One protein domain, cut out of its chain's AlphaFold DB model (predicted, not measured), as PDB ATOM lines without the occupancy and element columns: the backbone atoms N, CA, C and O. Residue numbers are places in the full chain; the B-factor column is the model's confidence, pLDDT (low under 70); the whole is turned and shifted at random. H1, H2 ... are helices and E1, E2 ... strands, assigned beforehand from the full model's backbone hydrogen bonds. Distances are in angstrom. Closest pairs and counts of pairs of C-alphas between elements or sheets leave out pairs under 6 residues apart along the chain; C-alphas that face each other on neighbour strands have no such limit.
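This is residues 464 to 563 of the 1024 residues of the protein "C2H2-type domain-containing protein" of Papilio xuthus (UniProt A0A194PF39). The domain is an elongated body of two loosely joined halves: at one end a small two-stranded ribbon, E1 and E2, has H3 packed beside it and H4 leading into E2, and the other half holds H1, H2 and H5, with the long loop of residues 479 to 498 at its far end. H1 joins the halves, its first turns reaching E2 and its later part running away toward the loop, while H5 packs beside it. The printed part has 100 residues with five named helices and two named strands, in the order H1, H2, E1, H3, H4, E2, H5; the class is mostly helix, and the sheet E1 - E2 is antiparallel. The whole is compact, with a radius of gyration of the C-alphas of 14.6 A, and its C-alphas span 42 by 25 by 21 A.

H1, residues 464 to 478, begins with C-alpha 464 at (-19.262, 33.360, -47.725) and is 21.0 A long from first to last C-alpha. H2, residues 499 to 509, is 15.6 A long. E1, residues 515 to 517, is 7.0 A long. H3, residues 527 to 537, is 15.2 A long and begins with C-alpha 527 at (-20.181, 33.187, -34.279). H4, residues 544 to 550, is 10.1 A long. E2, residues 551 to 553, is 6.9 A long. H5, residues 556 to 561, is 8.8 A long and ends with C-alpha 561 at (-31.863, 48.083, -40.508).

H1 and H5 touch, the same way at a steep tilt of 50 degrees; their closest C-alphas are those of Asn 470 and Ala 556, 4.1 A apart. The closest C-alphas of H1 and E2, those of Glu 467 and Ala 553, are 6.3 A apart. H1 and H2 are close but not clearly touching, with the C-alphas of Leu 478 and Met 506 closest at 7.7 A. E1 and E2 are antiparallel neighbours at 146 degrees, with N 516 and O 552 at 2.8 A and N 552 and O 516 at 2.9 A, within hydrogen-bond range. Residues 515 to 516 of E1 also pair, antiparallel, with residues 523 to 524. The closest C-alphas of E1 and H3, those of Tyr 515 and Phe 527, are 6.6 A apart. H3 and H4 only just touch, with 3 pairs of C-alphas within 8 A, the closest being Leu 531 and Tyr 547 at 6.8 A; they are about perpendicular, at 76 degrees. H2 and H3 are apart. Every O i to N i+4 pair is within hydrogen-bond range in H1, H3, H4 and H5; in H2 it is 6 of 7.

The two C-alphas farthest apart, those of Glu 485 and Lys 539, are 43.0 A apart. The printed part has no cut. The link from H1 to H2, 20 residues, is long, and within it residues 482 to 483 pair, antiparallel, with residues 488 to 489. The mean pLDDT of the printed part is 79.8, and residues 541 and 563 are under 70.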
ATOM      1  N   GLN A 464     -20.507  32.591 -47.639       77.25
ATOM      2  CA  GLN A 464     -19.262  33.360 -47.725       77.25
ATOM      3  C   GLN A 464     -19.426  34.763 -48.324       77.25
ATOM      4  O   GLN A 464     -18.823  35.711 -47.828       77.25
ATOM      5  N   GLN A 465     -20.243  34.906 -49.373       80.06
ATOM      6  CA  GLN A 465     -20.477  36.207 -50.001       80.06
ATOM      7  C   GLN A 465     -21.328  37.132 -49.121       80.06
ATOM      8  O   GLN A 465     -21.063  38.325 -49.068       80.06
ATOM      9  N   ILE A 466     -22.296  36.586 -48.381       80.38
ATOM     10  CA  ILE A 466     -23.152  37.352 -47.464       80.38
ATOM     11  C   ILE A 466     -22.318  37.846 -46.272       80.38
ATOM     12  O   ILE A 466     -22.380  39.022 -45.928       80.38
ATOM     13  N   GLU A 467     -21.456  36.992 -45.704       79.81
ATOM     14  CA  GLU A 467     -20.504  37.401 -44.656       79.81
ATOM     15  C   GLU A 467     -19.544  38.504 -45.137       79.81
ATOM     16  O   GLU A 467     -19.284  39.452 -44.396       79.81
ATOM     17  N   LYS A 468     -19.044  38.417 -46.380       81.12
ATOM     18  CA  LYS A 468     -18.194  39.456 -46.988       81.12
ATOM     19  C   LYS A 468     -18.950  40.769 -47.211       81.12
ATOM     20  O   LYS A 468     -18.428  41.819 -46.850       81.12
ATOM     21  N   ASN A 469     -20.165  40.716 -47.758       82.50
ATOM     22  CA  ASN A 469     -20.996  41.897 -48.008       82.50
ATOM     23  C   ASN A 469     -21.373  42.607 -46.695       82.50
ATOM     24  O   ASN A 469     -21.230  43.823 -46.594       82.50
ATOM     25  N   ASN A 470     -21.782  41.853 -45.668       85.25
ATOM     26  CA  ASN A 470     -22.087  42.382 -44.333       85.25
ATOM     27  C   ASN A 470     -20.863  43.073 -43.705       85.25
ATOM     28  O   ASN A 470     -20.972  44.199 -43.225       85.25
ATOM     29  N   LEU A 471     -19.679  42.450 -43.780       79.81
ATOM     30  CA  LEU A 471     -18.434  43.057 -43.298       79.81
ATOM     31  C   LEU A 471     -18.009  44.294 -44.101       79.81
ATOM     32  O   LEU A 471     -17.459  45.224 -43.517       79.81
ATOM     33  N   ALA A 472     -18.252  44.334 -45.412       83.44
ATOM     34  CA  ALA A 472     -17.980  45.515 -46.230       83.44
ATOM     35  C   ALA A 472     -18.900  46.689 -45.850       83.44
ATOM     36  O   ALA A 472     -18.416  47.803 -45.657       83.44
ATOM     37  N   ALA A 473     -20.198  46.431 -45.656       83.81
ATOM     38  CA  ALA A 473     -21.153  47.435 -45.185       83.81
ATOM     39  C   ALA A 473     -20.807  47.952 -43.779       83.81
ATOM     40  O   ALA A 473     -20.815  49.163 -43.557       83.81
ATOM     41  N   LEU A 474     -20.408  47.059 -42.862       81.50
ATOM     42  CA  LEU A 474     -19.907  47.452 -41.546       81.50
ATOM     43  C   LEU A 474     -18.683  48.369 -41.674       81.50
ATOM     44  O   LEU A 474     -18.672  49.442 -41.085       81.50
ATOM     45  N   ARG A 475     -17.678  48.002 -42.479       83.00
ATOM     46  CA  ARG A 475     -16.479  48.840 -42.682       83.00
ATOM     47  C   ARG A 475     -16.821  50.247 -43.166       83.00
ATOM     48  O   ARG A 475     -16.268  51.197 -42.629       83.00
ATOM     49  N   LEU A 476     -17.763  50.386 -44.099       82.50
ATOM     50  CA  LEU A 476     -18.231  51.693 -44.579       82.50
ATOM     51  C   LEU A 476     -18.948  52.495 -43.475       82.50
ATOM     52  O   LEU A 476     -18.682  53.685 -43.323       82.50
ATOM     53  N   ARG A 477     -19.790  51.852 -42.649       77.06
ATOM     54  CA  ARG A 477     -20.418  52.475 -41.461       77.06
ATOM     55  C   ARG A 477     -19.407  52.883 -40.382       77.06
ATOM     56  O   ARG A 477     -19.662  53.842 -39.664       77.06
ATOM     57  N   LEU A 478     -18.291  52.162 -40.253       80.56
ATOM     58  CA  LEU A 478     -17.252  52.413 -39.245       80.56
ATOM     59  C   LEU A 478     -16.149  53.372 -39.711       80.56
ATOM     60  O   LEU A 478     -15.447  53.926 -38.869       80.56
ATOM     61  N   GLN A 479     -15.985  53.585 -41.017       76.25
ATOM     62  CA  GLN A 479     -14.941  54.435 -41.598       76.25
ATOM     63  C   GLN A 479     -14.863  55.872 -41.029       76.25
ATOM     64  O   GLN A 479     -13.744  56.314 -40.773       76.25
ATOM     65  N   PRO A 480     -15.965  56.614 -40.769       74.56
ATOM     66  CA  PRO A 480     -15.856  57.925 -40.114       74.56
ATOM     67  C   PRO A 480     -15.396  57.811 -38.652       74.56
ATOM     68  O   PRO A 480     -14.579  58.605 -38.186       74.56
ATOM     69  N   ASP A 481     -15.863  56.782 -37.945       71.56
ATOM     70  CA  ASP A 481     -15.728  56.606 -36.496       71.56
ATOM     71  C   ASP A 481     -14.518  55.731 -36.079       71.56
ATOM     72  O   ASP A 481     -14.325  55.439 -34.896       71.56
ATOM     73  N   THR A 482     -13.673  55.332 -37.035       77.00
ATOM     74  CA  THR A 482     -12.396  54.621 -36.821       77.00
ATOM     75  C   THR A 482     -11.196  55.506 -37.116       77.00
ATOM     76  O   THR A 482     -11.214  56.335 -38.027       77.00
ATOM     77  N   ASP A 483     -10.106  55.280 -36.388       78.69
ATOM     78  CA  ASP A 483      -8.756  55.494 -36.906       78.69
ATOM     79  C   ASP A 483      -8.132  54.109 -37.150       78.69
ATOM     80  O   ASP A 483      -7.754  53.402 -36.212       78.69
ATOM     81  N   LEU A 484      -8.093  53.696 -38.421       75.00
ATOM     82  CA  LEU A 484      -7.560  52.395 -38.844       75.00
ATOM     83  C   LEU A 484      -6.024  52.342 -38.835       75.00
ATOM     84  O   LEU A 484      -5.471  51.245 -38.863       75.00
ATOM     85  N   GLU A 485      -5.342  53.487 -38.785       73.19
ATOM     86  CA  GLU A 485      -3.877  53.563 -38.737       73.19
ATOM     87  C   GLU A 485      -3.374  53.379 -37.300       73.19
ATOM     88  O   GLU A 485      -2.377  52.698 -37.064       73.19
ATOM     89  N   LYS A 486      -4.101  53.936 -36.320       74.81
ATOM     90  CA  LYS A 486      -3.771  53.837 -34.885       74.81
ATOM     91  C   LYS A 486      -4.501  52.704 -34.150       74.81
ATOM     92  O   LYS A 486      -4.182  52.438 -32.989       74.81
ATOM     93  N   LEU A 487      -5.455  52.048 -34.820       81.88
ATOM     94  CA  LEU A 487      -6.391  51.052 -34.274       81.88
ATOM     95  C   LEU A 487      -7.233  51.590 -33.101       81.88
ATOM     96  O   LEU A 487      -7.445  50.902 -32.099       81.88
ATOM     97  N   LEU A 488      -7.714  52.831 -33.231       80.62
ATOM     98  CA  LEU A 488      -8.534  53.516 -32.225       80.62
ATOM     99  C   LEU A 488     -10.012  53.550 -32.636       80.62
ATOM    100  O   LEU A 488     -10.362  53.903 -33.767       80.62
ATOM    101  N   CYS A 489     -10.893  53.253 -31.680       85.69
ATOM    102  CA  CYS A 489     -12.326  53.520 -31.795       85.69
ATOM    103  C   CYS A 489     -12.614  54.961 -31.347       85.69
ATOM    104  O   CYS A 489     -12.482  55.263 -30.162       85.69
ATOM    105  N   LYS A 490     -13.059  55.854 -32.243       78.62
ATOM    106  CA  LYS A 490     -13.299  57.274 -31.895       78.62
ATOM    107  C   LYS A 490     -14.484  57.488 -30.939       78.62
ATOM    108  O   LYS A 490     -14.644  58.576 -30.404       78.62
ATOM    109  N   LYS A 491     -15.317  56.462 -30.709       76.25
ATOM    110  CA  LYS A 491     -16.500  56.531 -29.824       76.25
ATOM    111  C   LYS A 491     -16.221  56.231 -28.350       76.25
ATOM    112  O   LYS A 491     -17.116  56.386 -27.525       76.25
ATOM    113  N   CYS A 492     -15.011  55.796 -28.016       80.50
ATOM    114  CA  CYS A 492     -14.595  55.488 -26.640       80.50
ATOM    115  C   CYS A 492     -13.073  55.582 -26.418       80.50
ATOM    116  O   CYS A 492     -12.592  55.289 -25.329       80.50
ATOM    117  N   ASN A 493     -12.311  55.954 -27.452       80.12
ATOM    118  CA  ASN A 493     -10.854  56.100 -27.480       80.12
ATOM    119  C   ASN A 493     -10.040  54.852 -27.084       80.12
ATOM    120  O   ASN A 493      -8.826  54.938 -26.904       80.12
ATOM    121  N   THR A 494     -10.658  53.665 -27.023       79.94
ATOM    122  CA  THR A 494      -9.931  52.409 -26.795       79.94
ATOM    123  C   THR A 494      -9.038  52.068 -27.986       79.94
ATOM    124  O   THR A 494      -9.508  52.067 -29.132       79.94
ATOM    125  N   ARG A 495      -7.783  51.708 -27.703       81.81
ATOM    126  CA  ARG A 495      -6.830  51.151 -28.669       81.81
ATOM    127  C   ARG A 495      -6.904  49.629 -28.666       81.81
ATOM    128  O   ARG A 495      -6.886  49.022 -27.600       81.81
ATOM    129  N   HIS A 496      -6.955  49.030 -29.849       82.19
ATOM    130  CA  HIS A 496      -6.998  47.575 -30.039       82.19
ATOM    131  C   HIS A 496      -5.689  47.074 -30.650       82.19
ATOM    132  O   HIS A 496      -5.008  47.827 -31.348       82.19
ATOM    133  N   SER A 497      -5.324  45.815 -30.395       81.06
ATOM    134  CA  SER A 497      -4.083  45.239 -30.934       81.06
ATOM    135  C   SER A 497      -4.261  44.755 -32.376       81.06
ATOM    136  O   SER A 497      -3.320  44.784 -33.170       81.06
ATOM    137  N   GLN A 498      -5.489  44.371 -32.741       85.06
ATOM    138  CA  GLN A 498      -5.840  43.878 -34.068       85.06
ATOM    139  C   GLN A 498      -7.016  44.636 -34.688       85.06
ATOM    140  O   GLN A 498      -8.002  44.982 -34.038       85.06
ATOM    141  N   ILE A 499      -6.980  44.752 -36.016       80.88
ATOM    142  CA  ILE A 499      -8.095  45.241 -36.845       80.88
ATOM    143  C   ILE A 499      -9.388  44.430 -36.597       80.88
ATOM    144  O   ILE A 499     -10.489  44.972 -36.666       80.88
ATOM    145  N   LEU A 500      -9.276  43.126 -36.307       81.56
ATOM    146  CA  LEU A 500     -10.426  42.263 -36.014       81.56
ATOM    147  C   LEU A 500     -11.088  42.602 -34.668       81.56
ATOM    148  O   LEU A 500     -12.314  42.670 -34.610       81.56
ATOM    149  N   GLU A 501     -10.282  42.842 -33.631       80.75
ATOM    150  CA  GLU A 501     -10.732  43.237 -32.288       80.75
ATOM    151  C   GLU A 501     -11.472  44.575 -32.349       80.75
ATOM    152  O   GLU A 501     -12.595  44.672 -31.860       80.75
ATOM    153  N   LEU A 502     -10.912  45.561 -33.063       82.00
ATOM    154  CA  LEU A 502     -11.554  46.857 -33.295       82.00
ATOM    155  C   LEU A 502     -12.939  46.700 -33.950       82.00
ATOM    156  O   LEU A 502     -13.904  47.312 -33.492       82.00
ATOM    157  N   TYR A 503     -13.075  45.852 -34.977       82.62
ATOM    158  CA  TYR A 503     -14.374  45.605 -35.618       82.62
ATOM    159  C   TYR A 503     -15.377  44.861 -34.717       82.62
ATOM    160  O   TYR A 503     -16.578  45.097 -34.842       82.62
ATOM    161  N   GLU A 504     -14.928  43.980 -33.820       83.19
ATOM    162  CA  GLU A 504     -15.797  43.291 -32.850       83.19
ATOM    163  C   GLU A 504     -16.243  44.220 -31.715       83.19
ATOM    164  O   GLU A 504     -17.434  44.316 -31.421       83.19
ATOM    165  N   HIS A 505     -15.313  44.989 -31.157       83.50
ATOM    166  CA  HIS A 505     -15.593  46.040 -30.187       83.50
ATOM    167  C   HIS A 505     -16.583  47.079 -30.746       83.50
ATOM    168  O   HIS A 505     -17.593  47.395 -30.109       83.50
ATOM    169  N   MET A 506     -16.358  47.568 -31.970       78.81
ATOM    170  CA  MET A 506     -17.268  48.528 -32.597       78.81
ATOM    171  C   MET A 506     -18.627  47.927 -32.936       78.81
ATOM    172  O   MET A 506     -19.623  48.639 -32.845       78.81
ATOM    173  N   ALA A 507     -18.727  46.633 -33.246       84.31
ATOM    174  CA  ALA A 507     -20.033  45.996 -33.397       84.31
ATOM    175  C   ALA A 507     -20.893  46.108 -32.123       84.31
ATOM    176  O   ALA A 507     -22.113  46.197 -32.237       84.31
ATOM    177  N   GLY A 508     -20.284  46.217 -30.936       79.56
ATOM    178  CA  GLY A 508     -20.981  46.605 -29.707       79.56
ATOM    179  C   GLY A 508     -21.617  48.001 -29.792       79.56
ATOM    180  O   GLY A 508     -22.813  48.144 -29.545       79.56
ATOM    181  N   HIS A 509     -20.854  49.015 -30.216       79.69
ATOM    182  CA  HIS A 509     -21.316  50.411 -30.307       79.69
ATOM    183  C   HIS A 509     -22.509  50.629 -31.259       79.69
ATOM    184  O   HIS A 509     -23.366  51.455 -30.955       79.69
ATOM    185  N   TYR A 510     -22.601  49.893 -32.373       76.69
ATOM    186  CA  TYR A 510     -23.738  49.974 -33.319       76.69
ATOM    187  C   TYR A 510     -24.721  48.805 -33.169       76.69
ATOM    188  O   TYR A 510     -25.586  48.624 -34.020       76.69
ATOM    189  N   LYS A 511     -24.558  47.961 -32.139       81.31
ATOM    190  CA  LYS A 511     -25.316  46.708 -31.950       81.31
ATOM    191  C   LYS A 511     -25.335  45.825 -33.218       81.31
ATOM    192  O   LYS A 511     -26.307  45.123 -33.483       81.31
ATOM    193  N   TRP A 512     -24.268  45.862 -34.019       83.75
ATOM    194  CA  TRP A 512     -24.225  45.261 -35.352       83.75
ATOM    195  C   TRP A 512     -24.215  43.732 -35.288       83.75
ATOM    196  O   TRP A 512     -23.435  43.119 -34.559       83.75
ATOM    197  N   MET A 513     -25.047  43.093 -36.108       84.50
ATOM    198  CA  MET A 513     -25.261  41.647 -36.072       84.50
ATOM    199  C   MET A 513     -24.831  40.988 -37.389       84.50
ATOM    200  O   MET A 513     -25.242  41.391 -38.477       84.50
ATOM    201  N   ARG A 514     -24.014  39.932 -37.286       81.94
ATOM    202  CA  ARG A 514     -23.500  39.155 -38.433       81.94
ATOM    203  C   ARG A 514     -24.219  37.827 -38.623       81.94
ATOM    204  O   ARG A 514     -24.349  37.354 -39.753       81.94
ATOM    205  N   TYR A 515     -24.678  37.218 -37.533       86.25
ATOM    206  CA  TYR A 515     -25.268  35.886 -37.541       86.25
ATOM    207  C   TYR A 515     -26.577  35.862 -36.742       86.25
ATOM    208  O   TYR A 515     -26.689  36.488 -35.689       86.25
ATOM    209  N   ALA A 516     -27.557  35.108 -37.237       86.50
ATOM    210  CA  ALA A 516     -28.853  34.884 -36.605       86.50
ATOM    211  C   ALA A 516     -29.092  33.389 -36.371       86.50
ATOM    212  O   ALA A 516     -28.717  32.547 -37.198       86.50
ATOM    213  N   CYS A 517     -29.762  33.056 -35.271       87.50
ATOM    214  CA  CYS A 517     -30.335  31.732 -35.079       87.50
ATOM    215  C   CYS A 517     -31.465  31.505 -36.102       87.50
ATOM    216  O   CYS A 517     -32.203  32.430 -36.435       87.50
ATOM    217  N   LYS A 518     -31.629  30.277 -36.611       83.94
ATOM    218  CA  LYS A 518     -32.816  29.881 -37.403       83.94
ATOM    219  C   LYS A 518     -33.945  29.300 -36.539       83.94
ATOM    220  O   LYS A 518     -34.973  28.911 -37.079       83.94
ATOM    221  N   LEU A 519     -33.724  29.168 -35.231       78.38
ATOM    222  CA  LEU A 519     -34.626  28.497 -34.285       78.38
ATOM    223  C   LEU A 519     -35.277  29.469 -33.285       78.38
ATOM    224  O   LEU A 519     -36.210  29.088 -32.584       78.38
ATOM    225  N   CYS A 520     -34.794  30.712 -33.215       83.19
ATOM    226  CA  CYS A 520     -35.374  31.808 -32.443       83.19
ATOM    227  C   CYS A 520     -34.850  33.159 -32.969       83.19
ATOM    228  O   CYS A 520     -34.009  33.203 -33.866       83.19
ATOM    229  N   ASN A 521     -35.294  34.263 -32.365       80.62
ATOM    230  CA  ASN A 521     -34.922  35.622 -32.775       80.62
ATOM    231  C   ASN A 521     -33.536  36.091 -32.280       80.62
ATOM    232  O   ASN A 521     -33.197  37.260 -32.469       80.62
ATOM    233  N   PHE A 522     -32.731  35.223 -31.651       80.81
ATOM    234  CA  PHE A 522     -31.398  35.585 -31.160       80.81
ATOM    235  C   PHE A 522     -30.415  35.833 -32.314       80.81
ATOM    236  O   PHE A 522     -30.317  35.056 -33.268       80.81
ATOM    237  N   LYS A 523     -29.669  36.931 -32.204       84.81
ATOM    238  CA  LYS A 523     -28.720  37.438 -33.199       84.81
ATOM    239  C   LYS A 523     -27.445  37.871 -32.477       84.81
ATOM    240  O   LYS A 523     -27.509  38.312 -31.333       84.81
ATOM    241  N   ASN A 524     -26.289  37.738 -33.120       81.50
ATOM    242  CA  ASN A 524     -25.009  38.114 -32.521       81.50
ATOM    243  C   ASN A 524     -23.980  38.542 -33.583       81.50
ATOM    244  O   ASN A 524     -24.114  38.235 -34.773       81.50
ATOM    245  N   TYR A 525     -22.928  39.232 -33.146       78.94
ATOM    246  CA  TYR A 525     -21.740  39.480 -33.962       78.94
ATOM    247  C   TYR A 525     -20.793  38.271 -33.951       78.94
ATOM    248  O   TYR A 525     -20.333  37.818 -35.004       78.94
ATOM    249  N   GLY A 526     -20.558  37.705 -32.764       79.75
ATOM    250  CA  GLY A 526     -19.678  36.565 -32.545       79.75
ATOM    251  C   GLY A 526     -20.336  35.245 -32.942       79.75
ATOM    252  O   GLY A 526     -21.357  34.836 -32.387       79.75
ATOM    253  N   PHE A 527     -19.719  34.523 -33.883       77.31
ATOM    254  CA  PHE A 527     -20.181  33.187 -34.279       77.31
ATOM    255  C   PHE A 527     -20.117  32.175 -33.118       77.31
ATOM    256  O   PHE A 527     -20.991  31.321 -33.009       77.31
ATOM    257  N   GLY A 528     -19.120  32.291 -32.228       78.56
ATOM    258  CA  GLY A 528     -18.985  31.436 -31.038       78.56
ATOM    259  C   GLY A 528     -20.178  31.581 -30.091       78.56
ATOM    260  O   GLY A 528     -20.849  30.596 -29.801       78.56
ATOM    261  N   ASN A 529     -20.512  32.822 -29.739       79.69
ATOM    262  CA  ASN A 529     -21.652  33.193 -28.895       79.69
ATOM    263  C   ASN A 529     -22.979  32.628 -29.440       79.69
ATOM    264  O   ASN A 529     -23.855  32.211 -28.685       79.69
ATOM    265  N   LEU A 530     -23.133  32.582 -30.770       80.50
ATOM    266  CA  LEU A 530     -24.313  31.997 -31.405       80.50
ATOM    267  C   LEU A 530     -24.310  30.456 -31.391       80.50
ATOM    268  O   LEU A 530     -25.367  29.858 -31.190       80.50
ATOM    269  N   LEU A 531     -23.154  29.804 -31.565       80.81
ATOM    270  CA  LEU A 531     -23.035  28.352 -31.365       80.81
ATOM    271  C   LEU A 531     -23.372  27.959 -29.924       80.81
ATOM    272  O   LEU A 531     -24.071  26.973 -29.699       80.81
ATOM    273  N   GLU A 532     -22.874  28.720 -28.954       82.06
ATOM    274  CA  GLU A 532     -23.145  28.524 -27.532       82.06
ATOM    275  C   GLU A 532     -24.629  28.713 -27.213       82.06
ATOM    276  O   GLU A 532     -25.240  27.831 -26.613       82.06
ATOM    277  N   HIS A 533     -25.252  29.774 -27.732       83.75
ATOM    278  CA  HIS A 533     -26.701  29.953 -27.669       83.75
ATOM    279  C   HIS A 533     -27.472  28.729 -28.213       83.75
ATOM    280  O   HIS A 533     -28.384  28.241 -27.544       83.75
ATOM    281  N   VAL A 534     -27.105  28.187 -29.384       82.81
ATOM    282  CA  VAL A 534     -27.775  26.993 -29.948       82.81
ATOM    283  C   VAL A 534     -27.575  25.754 -29.062       82.81
ATOM    284  O   VAL A 534     -28.517  24.978 -28.875       82.81
ATOM    285  N   LYS A 535     -26.387  25.581 -28.473       84.31
ATOM    286  CA  LYS A 535     -26.083  24.478 -27.547       84.31
ATOM    287  C   LYS A 535     -26.845  24.587 -26.225       84.31
ATOM    288  O   LYS A 535     -27.332  23.572 -25.740       84.31
ATOM    289  N   ILE A 536     -26.952  25.783 -25.643       84.25
ATOM    290  CA  ILE A 536     -27.556  26.000 -24.318       84.25
ATOM    291  C   ILE A 536     -29.081  26.133 -24.416       84.25
ATOM    292  O   ILE A 536     -29.807  25.375 -23.774       84.25
ATOM    293  N   VAL A 537     -29.580  27.071 -25.228       81.00
ATOM    294  CA  VAL A 537     -31.008  27.440 -25.261       81.00
ATOM    295  C   VAL A 537     -31.842  26.383 -25.978       81.00
ATOM    296  O   VAL A 537     -32.903  25.999 -25.491       81.00
ATOM    297  N   HIS A 538     -31.354  25.869 -27.108       79.00
ATOM    298  CA  HIS A 538     -32.064  24.832 -27.864       79.00
ATOM    299  C   HIS A 538     -31.665  23.402 -27.458       79.00
ATOM    300  O   HIS A 538     -32.276  22.451 -27.940       79.00
ATOM    301  N   LYS A 539     -30.664  23.234 -26.574       77.38
ATOM    302  CA  LYS A 539     -30.121  21.938 -26.108       77.38
ATOM    303  C   LYS A 539     -29.720  20.976 -27.240       77.38
ATOM    304  O   LYS A 539     -29.661  19.763 -27.050       77.38
ATOM    305  N   LEU A 540     -29.428  21.512 -28.428       72.94
ATOM    306  CA  LEU A 540     -29.085  20.717 -29.602       72.94
ATOM    307  C   LEU A 540     -27.601  20.353 -29.574       72.94
ATOM    308  O   LEU A 540     -26.738  21.221 -29.695       72.94
ATOM    309  N   LYS A 541     -27.319  19.054 -29.457       68.12
ATOM    310  CA  LYS A 541     -25.976  18.480 -29.559       68.12
ATOM    311  C   LYS A 541     -25.872  17.704 -30.873       68.12
ATOM    312  O   LYS A 541     -26.578  16.720 -31.064       68.12
ATOM    313  N   GLY A 542     -25.012  18.168 -31.771       72.94
ATOM    314  CA  GLY A 542     -24.731  17.547 -33.067       72.94
ATOM    315  C   GLY A 542     -23.370  17.985 -33.610       72.94
ATOM    316  O   GLY A 542     -22.596  18.619 -32.889       72.94
ATOM    317  N   ASP A 543     -23.094  17.656 -34.869       72.44
ATOM    318  CA  ASP A 543     -21.819  17.952 -35.533       72.44
ATOM    319  C   ASP A 543     -21.676  19.418 -35.969       72.44
ATOM    320  O   ASP A 543     -22.640  20.186 -36.003       72.44
ATOM    321  N   SER A 544     -20.463  19.802 -36.375       70.56
ATOM    322  CA  SER A 544     -20.143  21.142 -36.899       70.56
ATOM    323  C   SER A 544     -21.134  21.590 -37.990       70.56
ATOM    324  O   SER A 544     -21.735  22.664 -37.901       70.56
ATOM    325  N   ASP A 545     -21.412  20.705 -38.955       75.38
ATOM    326  CA  ASP A 545     -22.351  20.943 -40.059       75.38
ATOM    327  C   ASP A 545     -23.814  21.048 -39.618       75.38
ATOM    328  O   ASP A 545     -24.594  21.787 -40.230       75.38
ATOM    329  N   PHE A 546     -24.195  20.395 -38.516       77.50
ATOM    330  CA  PHE A 546     -25.514  20.589 -37.922       77.50
ATOM    331  C   PHE A 546     -25.660  22.025 -37.399       77.50
ATOM    332  O   PHE A 546     -26.654  22.690 -37.709       77.50
ATOM    333  N   TYR A 547     -24.658  22.560 -36.689       75.62
ATOM    334  CA  TYR A 547     -24.730  23.947 -36.219       75.62
ATOM    335  C   TYR A 547     -24.681  24.957 -37.376       75.62
ATOM    336  O   TYR A 547     -25.500  25.882 -37.393       75.62
ATOM    337  N   TYR A 548     -23.823  24.754 -38.389       79.88
ATOM    338  CA  TYR A 548     -23.836  25.572 -39.615       79.88
ATOM    339  C   TYR A 548     -25.209  25.533 -40.316       79.88
ATOM    340  O   TYR A 548     -25.668  26.540 -40.864       79.88
ATOM    341  N   SER A 549     -25.926  24.406 -40.241       78.25
ATOM    342  CA  SER A 549     -27.304  24.280 -40.729       78.25
ATOM    343  C   SER A 549     -28.327  25.054 -39.879       78.25
ATOM    344  O   SER A 549     -29.289  25.589 -40.438       78.25
ATOM    345  N   THR A 550     -28.116  25.210 -38.565       78.88
ATOM    346  CA  THR A 550     -28.984  26.008 -37.660       78.88
ATOM    347  C   THR A 550     -28.695  27.517 -37.618       78.88
ATOM    348  O   THR A 550     -29.555  28.276 -37.173       78.88
ATOM    349  N   VAL A 551     -27.552  27.983 -38.131       83.25
ATOM    350  CA  VAL A 551     -27.190  29.415 -38.187       83.25
ATOM    351  C   VAL A 551     -27.462  30.023 -39.570       83.25
ATOM    352  O   VAL A 551     -27.263  29.371 -40.596       83.25
ATOM    353  N   LYS A 552     -27.914  31.282 -39.628       86.19
ATOM    354  CA  LYS A 552     -28.038  32.100 -40.851       86.19
ATOM    355  C   LYS A 552     -27.046  33.273 -40.786       86.19
ATOM    356  O   LYS A 552     -26.938  33.910 -39.744       86.19
ATOM    357  N   ALA A 553     -26.365  33.594 -41.887       85.56
ATOM    358  CA  ALA A 553     -25.691  34.889 -42.026       85.56
ATOM    359  C   ALA A 553     -26.731  36.000 -42.251       85.56
ATOM    360  O   ALA A 553     -27.719  35.790 -42.962       85.56
ATOM    361  N   ILE A 554     -26.511  37.164 -41.648       83.75
ATOM    362  CA  ILE A 554     -27.338  38.360 -41.839       83.75
ATOM    363  C   ILE A 554     -26.759  39.149 -43.018       83.75
ATOM    364  O   ILE A 554     -25.547  39.339 -43.101       83.75
ATOM    365  N   ASP A 555     -27.610  39.591 -43.942       81.25
ATOM    366  CA  ASP A 555     -27.176  40.377 -45.102       81.25
ATOM    367  C   ASP A 555     -26.902  41.846 -44.735       81.25
ATOM    368  O   ASP A 555     -27.368  42.321 -43.701       81.25
ATOM    369  N   ALA A 556     -26.156  42.564 -45.576       75.06
ATOM    370  CA  ALA A 556     -25.749  43.952 -45.339       75.06
ATOM    371  C   ALA A 556     -26.933  44.872 -44.994       75.06
ATOM    372  O   ALA A 556     -26.913  45.545 -43.964       75.06
ATOM    373  N   ASN A 557     -27.996  44.841 -45.804       74.69
ATOM    374  CA  ASN A 557     -29.176  45.687 -45.610       74.69
ATOM    375  C   ASN A 557     -29.922  45.333 -44.312       74.69
ATOM    376  O   ASN A 557     -30.324  46.221 -43.569       74.69
ATOM    377  N   GLN A 558     -30.038  44.038 -44.002       74.44
ATOM    378  CA  GLN A 558     -30.691  43.568 -42.776       74.44
ATOM    379  C   GLN A 558     -29.857  43.874 -41.520       74.44
ATOM    380  O   GLN A 558     -30.417  44.003 -40.438       74.44
ATOM    381  N   ALA A 559     -28.533  43.995 -41.627       77.19
ATOM    382  CA  ALA A 559     -27.695  44.434 -40.512       77.19
ATOM    383  C   ALA A 559     -27.732  45.957 -40.314       77.19
ATOM    384  O   ALA A 559     -27.738  46.390 -39.169       77.19
ATOM    385  N   MET A 560     -27.837  46.746 -41.393       77.56
ATOM    386  CA  MET A 560     -28.082  48.196 -41.330       77.56
ATOM    387  C   MET A 560     -29.403  48.516 -40.614       77.56
ATOM    388  O   MET A 560     -29.394  49.224 -39.613       77.56
ATOM    389  N   GLU A 561     -30.511  47.928 -41.077       74.62
ATOM    390  CA  GLU A 561     -31.863  48.083 -40.508       74.62
ATOM    391  C   GLU A 561     -31.920  47.745 -39.005       74.62
ATOM    392  O   GLU A 561     -32.666  48.351 -38.245       74.62
ATOM    393  N   LEU A 562     -31.106  46.783 -38.560       73.12
ATOM    394  CA  LEU A 562     -31.034  46.339 -37.165       73.12
ATOM    395  C   LEU A 562     -29.974  47.071 -36.318       73.12
ATOM    396  O   LEU A 562     -29.895  46.815 -35.115       73.12
ATOM    397  N   ALA A 563     -29.151  47.923 -36.934       67.56
ATOM    398  CA  ALA A 563     -28.114  48.728 -36.282       67.56
ATOM    399  C   ALA A 563     -28.508  50.209 -36.138       67.56
ATOM    400  O   ALA A 563     -27.815  50.974 -35.464       67.56
TER     401      ALA A 563